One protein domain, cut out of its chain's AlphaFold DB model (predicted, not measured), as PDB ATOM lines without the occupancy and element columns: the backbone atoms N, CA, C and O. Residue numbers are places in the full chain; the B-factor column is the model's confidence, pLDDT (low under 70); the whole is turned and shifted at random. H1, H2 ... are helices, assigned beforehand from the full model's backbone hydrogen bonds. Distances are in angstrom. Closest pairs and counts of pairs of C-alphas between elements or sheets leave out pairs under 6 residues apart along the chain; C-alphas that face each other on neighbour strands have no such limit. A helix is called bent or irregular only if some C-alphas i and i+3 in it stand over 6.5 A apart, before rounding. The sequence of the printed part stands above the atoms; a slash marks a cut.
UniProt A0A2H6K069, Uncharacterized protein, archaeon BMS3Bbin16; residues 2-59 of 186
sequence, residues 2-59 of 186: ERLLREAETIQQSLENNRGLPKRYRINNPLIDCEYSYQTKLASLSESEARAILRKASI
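AT A GLANCE: This is residues 2 to 59 of the 186 residues of an uncharacterized protein of archaeon BMS3Bbin16 (UniProt A0A2H6K069). Two short helices lie near each other, and a long loop between them swings far out to one side and folds back. The tip of this loop, residues 28 to 33, sticks out free, and the loop makes much of the length of the whole. The printed part has 58 residues with two named helices, H1 then H2, and no named strand. The class is all helix, with 27 of the 58 residues, under half, in named elements. The whole is loose, with a radius of gyration of the C-alphas of 13.7 A and spans of 41 by 28 by 17 A.

HOW THE PARTS SIT: H1, residues 2 to 16, comes first, and H2, residues 47 to 58, is near it. No pair of their C-alphas is within 8 A, but only just: the closest are 8.3 A apart, and 7 pairs are within 10 A. In both helices each O i to N i+4 pair is within hydrogen-bond range. The two form no hairpin.

IN THESE COORDINATES: H1 begins at C-alpha 2, at (272.169, 272.224, 314.465), and ends at C-alpha 16, at (260.149, 289.207, 316.333), a length of 20.9 A. H2 runs from C-alpha 47, at (275.023, 280.520, 322.392), to C-alpha 58, at (270.740, 264.957, 323.253), a length of 16.2 A. Neither helix is bent.

THE WHOLE: The link from H1 to H2, residues 17 to 46, is long, with 30 residues. The two C-alphas farthest apart are those of Leu 31, in this link, and Ser 48, in H2, at 41.9 A. The printed part has no cut. Mean pLDDT of the printed part is 73.6, and residues 27 to 44 are under 70.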
ATOM      1  N   GLU A   2     272.392 271.064 315.365       71.56
ATOM      2  CA  GLU A   2     272.169 272.224 314.465       71.56
ATOM      3  C   GLU A   2     270.723 272.383 313.982       71.56
ATOM      4  O   GLU A   2     270.224 273.499 313.907       71.56
ATOM      5  N   ARG A   3     270.029 271.277 313.691       75.88
ATOM      6  CA  ARG A   3     268.629 271.319 313.247       75.88
ATOM      7  C   ARG A   3     267.703 271.961 314.287       75.88
ATOM      8  O   ARG A   3     266.965 272.869 313.940       75.88
ATOM      9  N   LEU A   4     267.775 271.517 315.544       76.94
ATOM     10  CA  LEU A   4     266.935 272.029 316.638       76.94
ATOM     11  C   LEU A   4     267.213 273.509 316.925       76.94
ATOM     12  O   LEU A   4     266.296 274.269 317.213       76.94
ATOM     13  N   LEU A   5     268.477 273.922 316.801       76.88
ATOM     14  CA  LEU A   5     268.890 275.310 316.995       76.88
ATOM     15  C   LEU A   5     268.332 276.209 315.878       76.88
ATOM     16  O   LEU A   5     267.724 277.233 316.174       76.88
ATOM     17  N   ARG A   6     268.401 275.763 314.614       79.31
ATOM     18  CA  ARG A   6     267.749 276.453 313.485       79.31
ATOM     19  C   ARG A   6     266.230 276.499 313.628       79.31
ATOM     20  O   ARG A   6     265.617 277.511 313.312       79.31
ATOM     21  N   GLU A   7     265.599 275.413 314.072       79.75
ATOM     22  CA  GLU A   7     264.148 275.386 314.298       79.75
ATOM     23  C   GLU A   7     263.744 276.436 315.347       79.75
ATOM     24  O   GLU A   7     262.843 277.234 315.078       79.75
ATOM     25  N   ALA A   8     264.471 276.528 316.464       79.88
ATOM     26  CA  ALA A   8     264.266 277.567 317.474       79.88
ATOM     27  C   ALA A   8     264.462 278.991 316.914       79.88
ATOM     28  O   ALA A   8     263.619 279.855 317.146       79.88
ATOM     29  N   GLU A   9     265.507 279.227 316.114       79.62
ATOM     30  CA  GLU A   9     265.745 280.520 315.448       79.62
ATOM     31  C   GLU A   9     264.601 280.908 314.505       79.62
ATOM     32  O   GLU A   9     264.153 282.052 314.513       79.62
ATOM     33  N   THR A  10     264.067 279.964 313.723       81.31
ATOM     34  CA  THR A  10     262.942 280.267 312.823       81.31
ATOM     35  C   THR A  10     261.660 280.639 313.566       81.31
ATOM     36  O   THR A  10     260.876 281.462 313.084       81.31
ATOM     37  N   ILE A  11     261.436 280.047 314.740       78.88
ATOM     38  CA  ILE A  11     260.303 280.388 315.607       78.88
ATOM     39  C   ILE A  11     260.526 281.780 316.213       78.88
ATOM     40  O   ILE A  11     259.604 282.592 316.219       78.88
ATOM     41  N   GLN A  12     261.757 282.092 316.627       76.06
ATOM     42  CA  GLN A  12     262.132 283.399 317.167       76.06
ATOM     43  C   GLN A  12     261.968 284.532 316.161       76.06
ATOM     44  O   GLN A  12     261.289 285.510 316.455       76.06
ATOM     45  N   GLN A  13     262.464 284.350 314.939       81.56
ATOM     46  CA  GLN A  13     262.248 285.305 313.852       81.56
ATOM     47  C   GLN A  13     260.762 285.491 313.533       81.56
ATOM     48  O   GLN A  13     260.348 286.571 313.122       81.56
ATOM     49  N   SER A  14     259.937 284.453 313.696       81.44
ATOM     50  CA  SER A  14     258.493 284.590 313.487       81.44
ATOM     51  C   SER A  14     257.867 285.483 314.566       81.44
ATOM     52  O   SER A  14     257.097 286.372 314.214       81.44
ATOM     53  N   LEU A  15     258.264 285.322 315.836       76.25
ATOM     54  CA  LEU A  15     257.824 286.198 316.931       76.25
ATOM     55  C   LEU A  15     258.291 287.642 316.774       76.25
ATOM     56  O   LEU A  15     257.471 288.544 316.882       76.25
ATOM     57  N   GLU A  16     259.579 287.861 316.502       79.06
ATOM     58  CA  GLU A  16     260.149 289.207 316.333       79.06
ATOM     59  C   GLU A  16     259.451 289.981 315.206       79.06
ATOM     60  O   GLU A  16     259.248 291.188 315.300       79.06
ATOM     61  N   ASN A  17     259.007 289.273 314.164       84.06
ATOM     62  CA  ASN A  17     258.256 289.845 313.049       84.06
ATOM     63  C   ASN A  17     256.733 289.919 313.289       84.06
ATOM     64  O   ASN A  17     255.993 290.168 312.335       84.06
ATOM     65  N   ASN A  18     256.242 289.666 314.510       78.31
ATOM     66  CA  ASN A  18     254.815 289.583 314.860       78.31
ATOM     67  C   ASN A  18     254.004 288.622 313.961       78.31
ATOM     68  O   ASN A  18     252.829 288.845 313.668       78.31
ATOM     69  N   ARG A  19     254.627 287.535 313.488       77.12
ATOM     70  CA  ARG A  19     253.982 286.497 312.672       77.12
ATOM     71  C   ARG A  19     253.646 285.283 313.534       77.12
ATOM     72  O   ARG A  19     254.459 284.820 314.327       77.12
ATOM     73  N   GLY A  20     252.463 284.705 313.323       73.06
ATOM     74  CA  GLY A  20     252.088 283.449 313.978       73.06
ATOM     75  C   GLY A  20     252.984 282.276 313.556       73.06
ATOM     76  O   GLY A  20     253.558 282.286 312.467       73.06
ATOM     77  N   LEU A  21     253.035 281.226 314.381       76.56
ATOM     78  CA  LEU A  21     253.888 280.040 314.205       76.56
ATOM     79  C   LEU A  21     253.866 279.497 312.756       76.56
ATOM     80  O   LEU A  21     252.782 279.393 312.178       76.56
ATOM     81  N   PRO A  22     254.996 279.121 312.134       79.25
ATOM     82  CA  PRO A  22     254.992 278.565 310.780       79.25
ATOM     83  C   PRO A  22     254.065 277.347 310.636       79.25
ATOM     84  O   PRO A  22     254.028 276.488 311.513       79.25
ATOM     85  N   LYS A  23     253.354 277.232 309.501       77.38
ATOM     86  CA  LYS A  23     252.355 276.166 309.254       77.38
ATOM     87  C   LYS A  23     252.883 274.750 309.514       77.38
ATOM     88  O   LYS A  23     252.137 273.914 309.997       77.38
ATOM     89  N   ARG A  24     254.173 274.505 309.251       75.62
ATOM     90  CA  ARG A  24     254.850 273.217 309.493       75.62
ATOM     91  C   ARG A  24     254.843 272.752 310.957       75.62
ATOM     92  O   ARG A  24     255.095 271.582 311.200       75.62
ATOM     93  N   TYR A  25     254.598 273.659 311.902       71.44
ATOM     94  CA  TYR A  25     254.562 273.381 313.341       71.44
ATOM     95  C   TYR A  25     253.149 273.452 313.937       71.44
ATOM     96  O   TYR A  25     252.988 273.250 315.135       71.44
ATOM     97  N   ARG A  26     252.128 273.772 313.130       74.31
ATOM     98  CA  ARG A  26     250.735 273.825 313.589       74.31
ATOM     99  C   ARG A  26     250.085 272.456 313.415       74.31
ATOM    100  O   ARG A  26     250.237 271.830 312.368       74.31
ATOM    101  N   ILE A  27     249.308 272.030 314.402       68.81
ATOM    102  CA  ILE A  27     248.357 270.927 314.263       68.81
ATOM    103  C   ILE A  27     247.143 271.474 313.511       68.81
ATOM    104  O   ILE A  27     246.556 272.476 313.914       68.81
ATOM    105  N   ASN A  28     246.790 270.833 312.399       60.28
ATOM    106  CA  ASN A  28     245.650 271.214 311.573       60.28
ATOM    107  C   ASN A  28     244.526 270.192 311.778       60.28
ATOM    108  O   ASN A  28     244.414 269.238 311.007       60.28
ATOM    109  N   ASN A  29     243.752 270.342 312.856       66.69
ATOM    110  CA  ASN A  29     242.600 269.487 313.140       66.69
ATOM    111  C   ASN A  29     241.344 270.352 313.358       66.69
ATOM    112  O   ASN A  29     241.332 271.146 314.292       66.69
ATOM    113  N   PRO A  30     240.293 270.206 312.530       67.38
ATOM    114  CA  PRO A  30     239.079 271.021 312.619       67.38
ATOM    115  C   PRO A  30     238.156 270.676 313.802       67.38
ATOM    116  O   PRO A  30     237.174 271.379 314.012       67.38
ATOM    117  N   LEU A  31     238.439 269.609 314.557       65.19
ATOM    118  CA  LEU A  31     237.649 269.180 315.720       65.19
ATOM    119  C   LEU A  31     238.317 269.508 317.065       65.19
ATOM    120  O   LEU A  31     237.783 269.146 318.110       65.19
ATOM    121  N   ILE A  32     239.500 270.127 317.049       60.00
ATOM    122  CA  ILE A  32     240.296 270.398 318.248       60.00
ATOM    123  C   ILE A  32     240.667 271.876 318.253       60.00
ATOM    124  O   ILE A  32     241.285 272.355 317.302       60.00
ATOM    125  N   ASP A  33     240.322 272.572 319.333       54.22
ATOM    126  CA  ASP A  33     240.837 273.913 319.587       54.22
ATOM    127  C   ASP A  33     242.203 273.811 320.282       54.22
ATOM    128  O   ASP A  33     242.368 273.057 321.245       54.22
ATOM    129  N   CYS A  34     243.204 274.513 319.752       61.56
ATOM    130  CA  CYS A  34     244.595 274.415 320.194       61.56
ATOM    131  C   CYS A  34     245.161 275.810 320.454       61.56
ATOM    132  O   CYS A  34     245.472 276.547 319.514       61.56
ATOM    133  N   GLU A  35     245.407 276.127 321.722       67.12
ATOM    134  CA  GLU A  35     246.199 277.290 322.111       67.12
ATOM    135  C   GLU A  35     247.692 276.932 322.132       67.12
ATOM    136  O   GLU A  35     248.131 276.015 322.825       67.12
ATOM    137  N   TYR A  36     248.497 277.656 321.350       63.50
ATOM    138  CA  TYR A  36     249.944 277.450 321.282       63.50
ATOM    139  C   TYR A  36     250.664 278.501 322.127       63.50
ATOM    140  O   TYR A  36     250.864 279.626 321.673       63.50
ATOM    141  N   SER A  37     251.128 278.123 323.319       61.91
ATOM    142  CA  SER A  37     252.110 278.909 324.075       61.91
ATOM    143  C   SER A  37     253.519 278.415 323.750       61.91
ATOM    144  O   SER A  37     253.823 277.238 323.943       61.91
ATOM    145  N   TYR A  38     254.394 279.293 323.267       61.00
ATOM    146  CA  TYR A  38     255.779 278.942 322.967       61.00
ATOM    147  C   TYR A  38     256.730 279.986 323.542       61.00
ATOM    148  O   TYR A  38     256.542 281.188 323.373       61.00
ATOM    149  N   GLN A  39     257.760 279.496 324.228       60.97
ATOM    150  CA  GLN A  39     258.849 280.294 324.774       60.97
ATOM    151  C   GLN A  39     260.049 280.169 323.831       60.97
ATOM    152  O   GLN A  39     260.520 279.065 323.555       60.97
ATOM    153  N   THR A  40     260.518 281.289 323.288       61.25
ATOM    154  CA  THR A  40     261.710 281.334 322.429       61.25
ATOM    155  C   THR A  40     262.999 281.317 323.249       61.25
ATOM    156  O   THR A  40     262.949 281.237 324.478       61.25
ATOM    157  N   LYS A  41     264.169 281.316 322.582       61.00
ATOM    158  CA  LYS A  41     265.484 281.304 323.244       61.00
ATOM    159  C   LYS A  41     265.467 282.379 324.330       61.00
ATOM    160  O   LYS A  41     265.190 283.539 324.025       61.00
ATOM    161  N   LEU A  42     265.715 281.984 325.582       64.44
ATOM    162  CA  LEU A  42     265.834 282.921 326.699       64.44
ATOM    163  C   LEU A  42     266.811 284.017 326.260       64.44
ATOM    164  O   LEU A  42     267.960 283.707 325.951       64.44
ATOM    165  N   ALA A  43     266.351 285.267 326.168       60.47
ATOM    166  CA  ALA A  43     267.149 286.374 325.630       60.47
ATOM    167  C   ALA A  43     268.473 286.584 326.396       60.47
ATOM    168  O   ALA A  43     269.414 287.166 325.870       60.47
ATOM    169  N   SER A  44     268.551 286.066 327.625       63.47
ATOM    170  CA  SER A  44     269.716 286.075 328.507       63.47
ATOM    171  C   SER A  44     270.688 284.902 328.320       63.47
ATOM    172  O   SER A  44     271.734 284.897 328.963       63.47
ATOM    173  N   LEU A  45     270.374 283.902 327.489       74.50
ATOM    174  CA  LEU A  45     271.188 282.694 327.354       74.50
ATOM    175  C   LEU A  45     272.187 282.818 326.199       74.50
ATOM    176  O   LEU A  45     271.806 282.963 325.030       74.50
ATOM    177  N   SER A  46     273.474 282.691 326.513       80.69
ATOM    178  CA  SER A  46     274.539 282.710 325.509       80.69
ATOM    179  C   SER A  46     274.462 281.497 324.570       80.69
ATOM    180  O   SER A  46     273.892 280.445 324.880       80.69
ATOM    181  N   GLU A  47     275.045 281.611 323.373       76.31
ATOM    182  CA  GLU A  47     275.023 280.520 322.392       76.31
ATOM    183  C   GLU A  47     275.763 279.263 322.888       76.31
ATOM    184  O   GLU A  47     275.350 278.134 322.607       76.31
ATOM    185  N   SER A  48     276.828 279.448 323.671       80.38
ATOM    186  CA  SER A  48     277.566 278.371 324.334       80.38
ATOM    187  C   SER A  48     276.697 277.618 325.340       80.38
ATOM    188  O   SER A  48     276.667 276.385 325.315       80.38
ATOM    189  N   GLU A  49     275.946 278.333 326.179       82.38
ATOM    190  CA  GLU A  49     275.035 277.738 327.164       82.38
ATOM    191  C   GLU A  49     273.867 277.014 326.488       82.38
ATOM    192  O   GLU A  49     273.555 275.875 326.838       82.38
ATOM    193  N   ALA A  50     273.278 277.605 325.444       78.69
ATOM    194  CA  ALA A  50     272.224 276.963 324.660       78.69
ATOM    195  C   ALA A  50     272.698 275.632 324.048       78.69
ATOM    196  O   ALA A  50     272.002 274.613 324.107       78.69
ATOM    197  N   ARG A  51     273.922 275.608 323.502       80.38
ATOM    198  CA  ARG A  51     274.543 274.381 322.984       80.38
ATOM    199  C   ARG A  51     274.802 273.363 324.094       80.38
ATOM    200  O   ARG A  51     274.649 272.171 323.837       80.38
ATOM    201  N   ALA A  52     275.170 273.790 325.301       82.69
ATOM    202  CA  ALA A  52     275.379 272.893 326.436       82.69
ATOM    203  C   ALA A  52     274.073 272.212 326.882       82.69
ATOM    204  O   ALA A  52     274.053 270.991 327.052       82.69
ATOM    205  N   ILE A  53     272.969 272.962 326.976       83.00
ATOM    206  CA  ILE A  53     271.640 272.412 327.299       83.00
ATOM    207  C   ILE A  53     271.211 271.397 326.240       83.00
ATOM    208  O   ILE A  53     270.836 270.273 326.570       83.00
ATOM    209  N   LEU A  54     271.335 271.754 324.958       80.69
ATOM    210  CA  LEU A  54     271.001 270.848 323.861       80.69
ATOM    211  C   LEU A  54     271.877 269.590 323.862       80.69
ATOM    212  O   LEU A  54     271.374 268.512 323.555       80.69
ATOM    213  N   ARG A  55     273.166 269.696 324.218       80.31
ATOM    214  CA  ARG A  55     274.055 268.531 324.346       80.31
ATOM    215  C   ARG A  55     273.559 267.610 325.448       80.31
ATOM    216  O   ARG A  55     273.410 266.425 325.195       80.31
ATOM    217  N   LYS A  56     273.245 268.159 326.624       83.00
ATOM    218  CA  LYS A  56     272.719 267.386 327.756       83.00
ATOM    219  C   LYS A  56     271.402 266.691 327.402       83.00
ATOM    220  O   LYS A  56     271.251 265.515 327.690       83.00
ATOM    221  N   ALA A  57     270.490 267.390 326.727       81.75
ATOM    222  CA  ALA A  57     269.221 266.823 326.272       81.75
ATOM    223  C   ALA A  57     269.387 265.784 325.147       81.75
ATOM    224  O   ALA A  57     268.562 264.887 325.010       81.75
ATOM    225  N   SER A  58     270.445 265.901 324.337       75.12
ATOM    226  CA  SER A  58     270.740 264.957 323.253       75.12
ATOM    227  C   SER A  58     271.439 263.683 323.727       75.12
ATOM    228  O   SER A  58     271.571 262.770 322.922       75.12
ATOM    229  N   ILE A  59     271.912 263.623 324.975       77.81
ATOM    230  CA  ILE A  59     272.515 262.424 325.570       77.81
ATOM    231  C   ILE A  59     271.405 261.679 326.316       77.81
ATOM    232  O   ILE A  59     271.101 261.955 327.473       77.81
TER     233      ILE A  59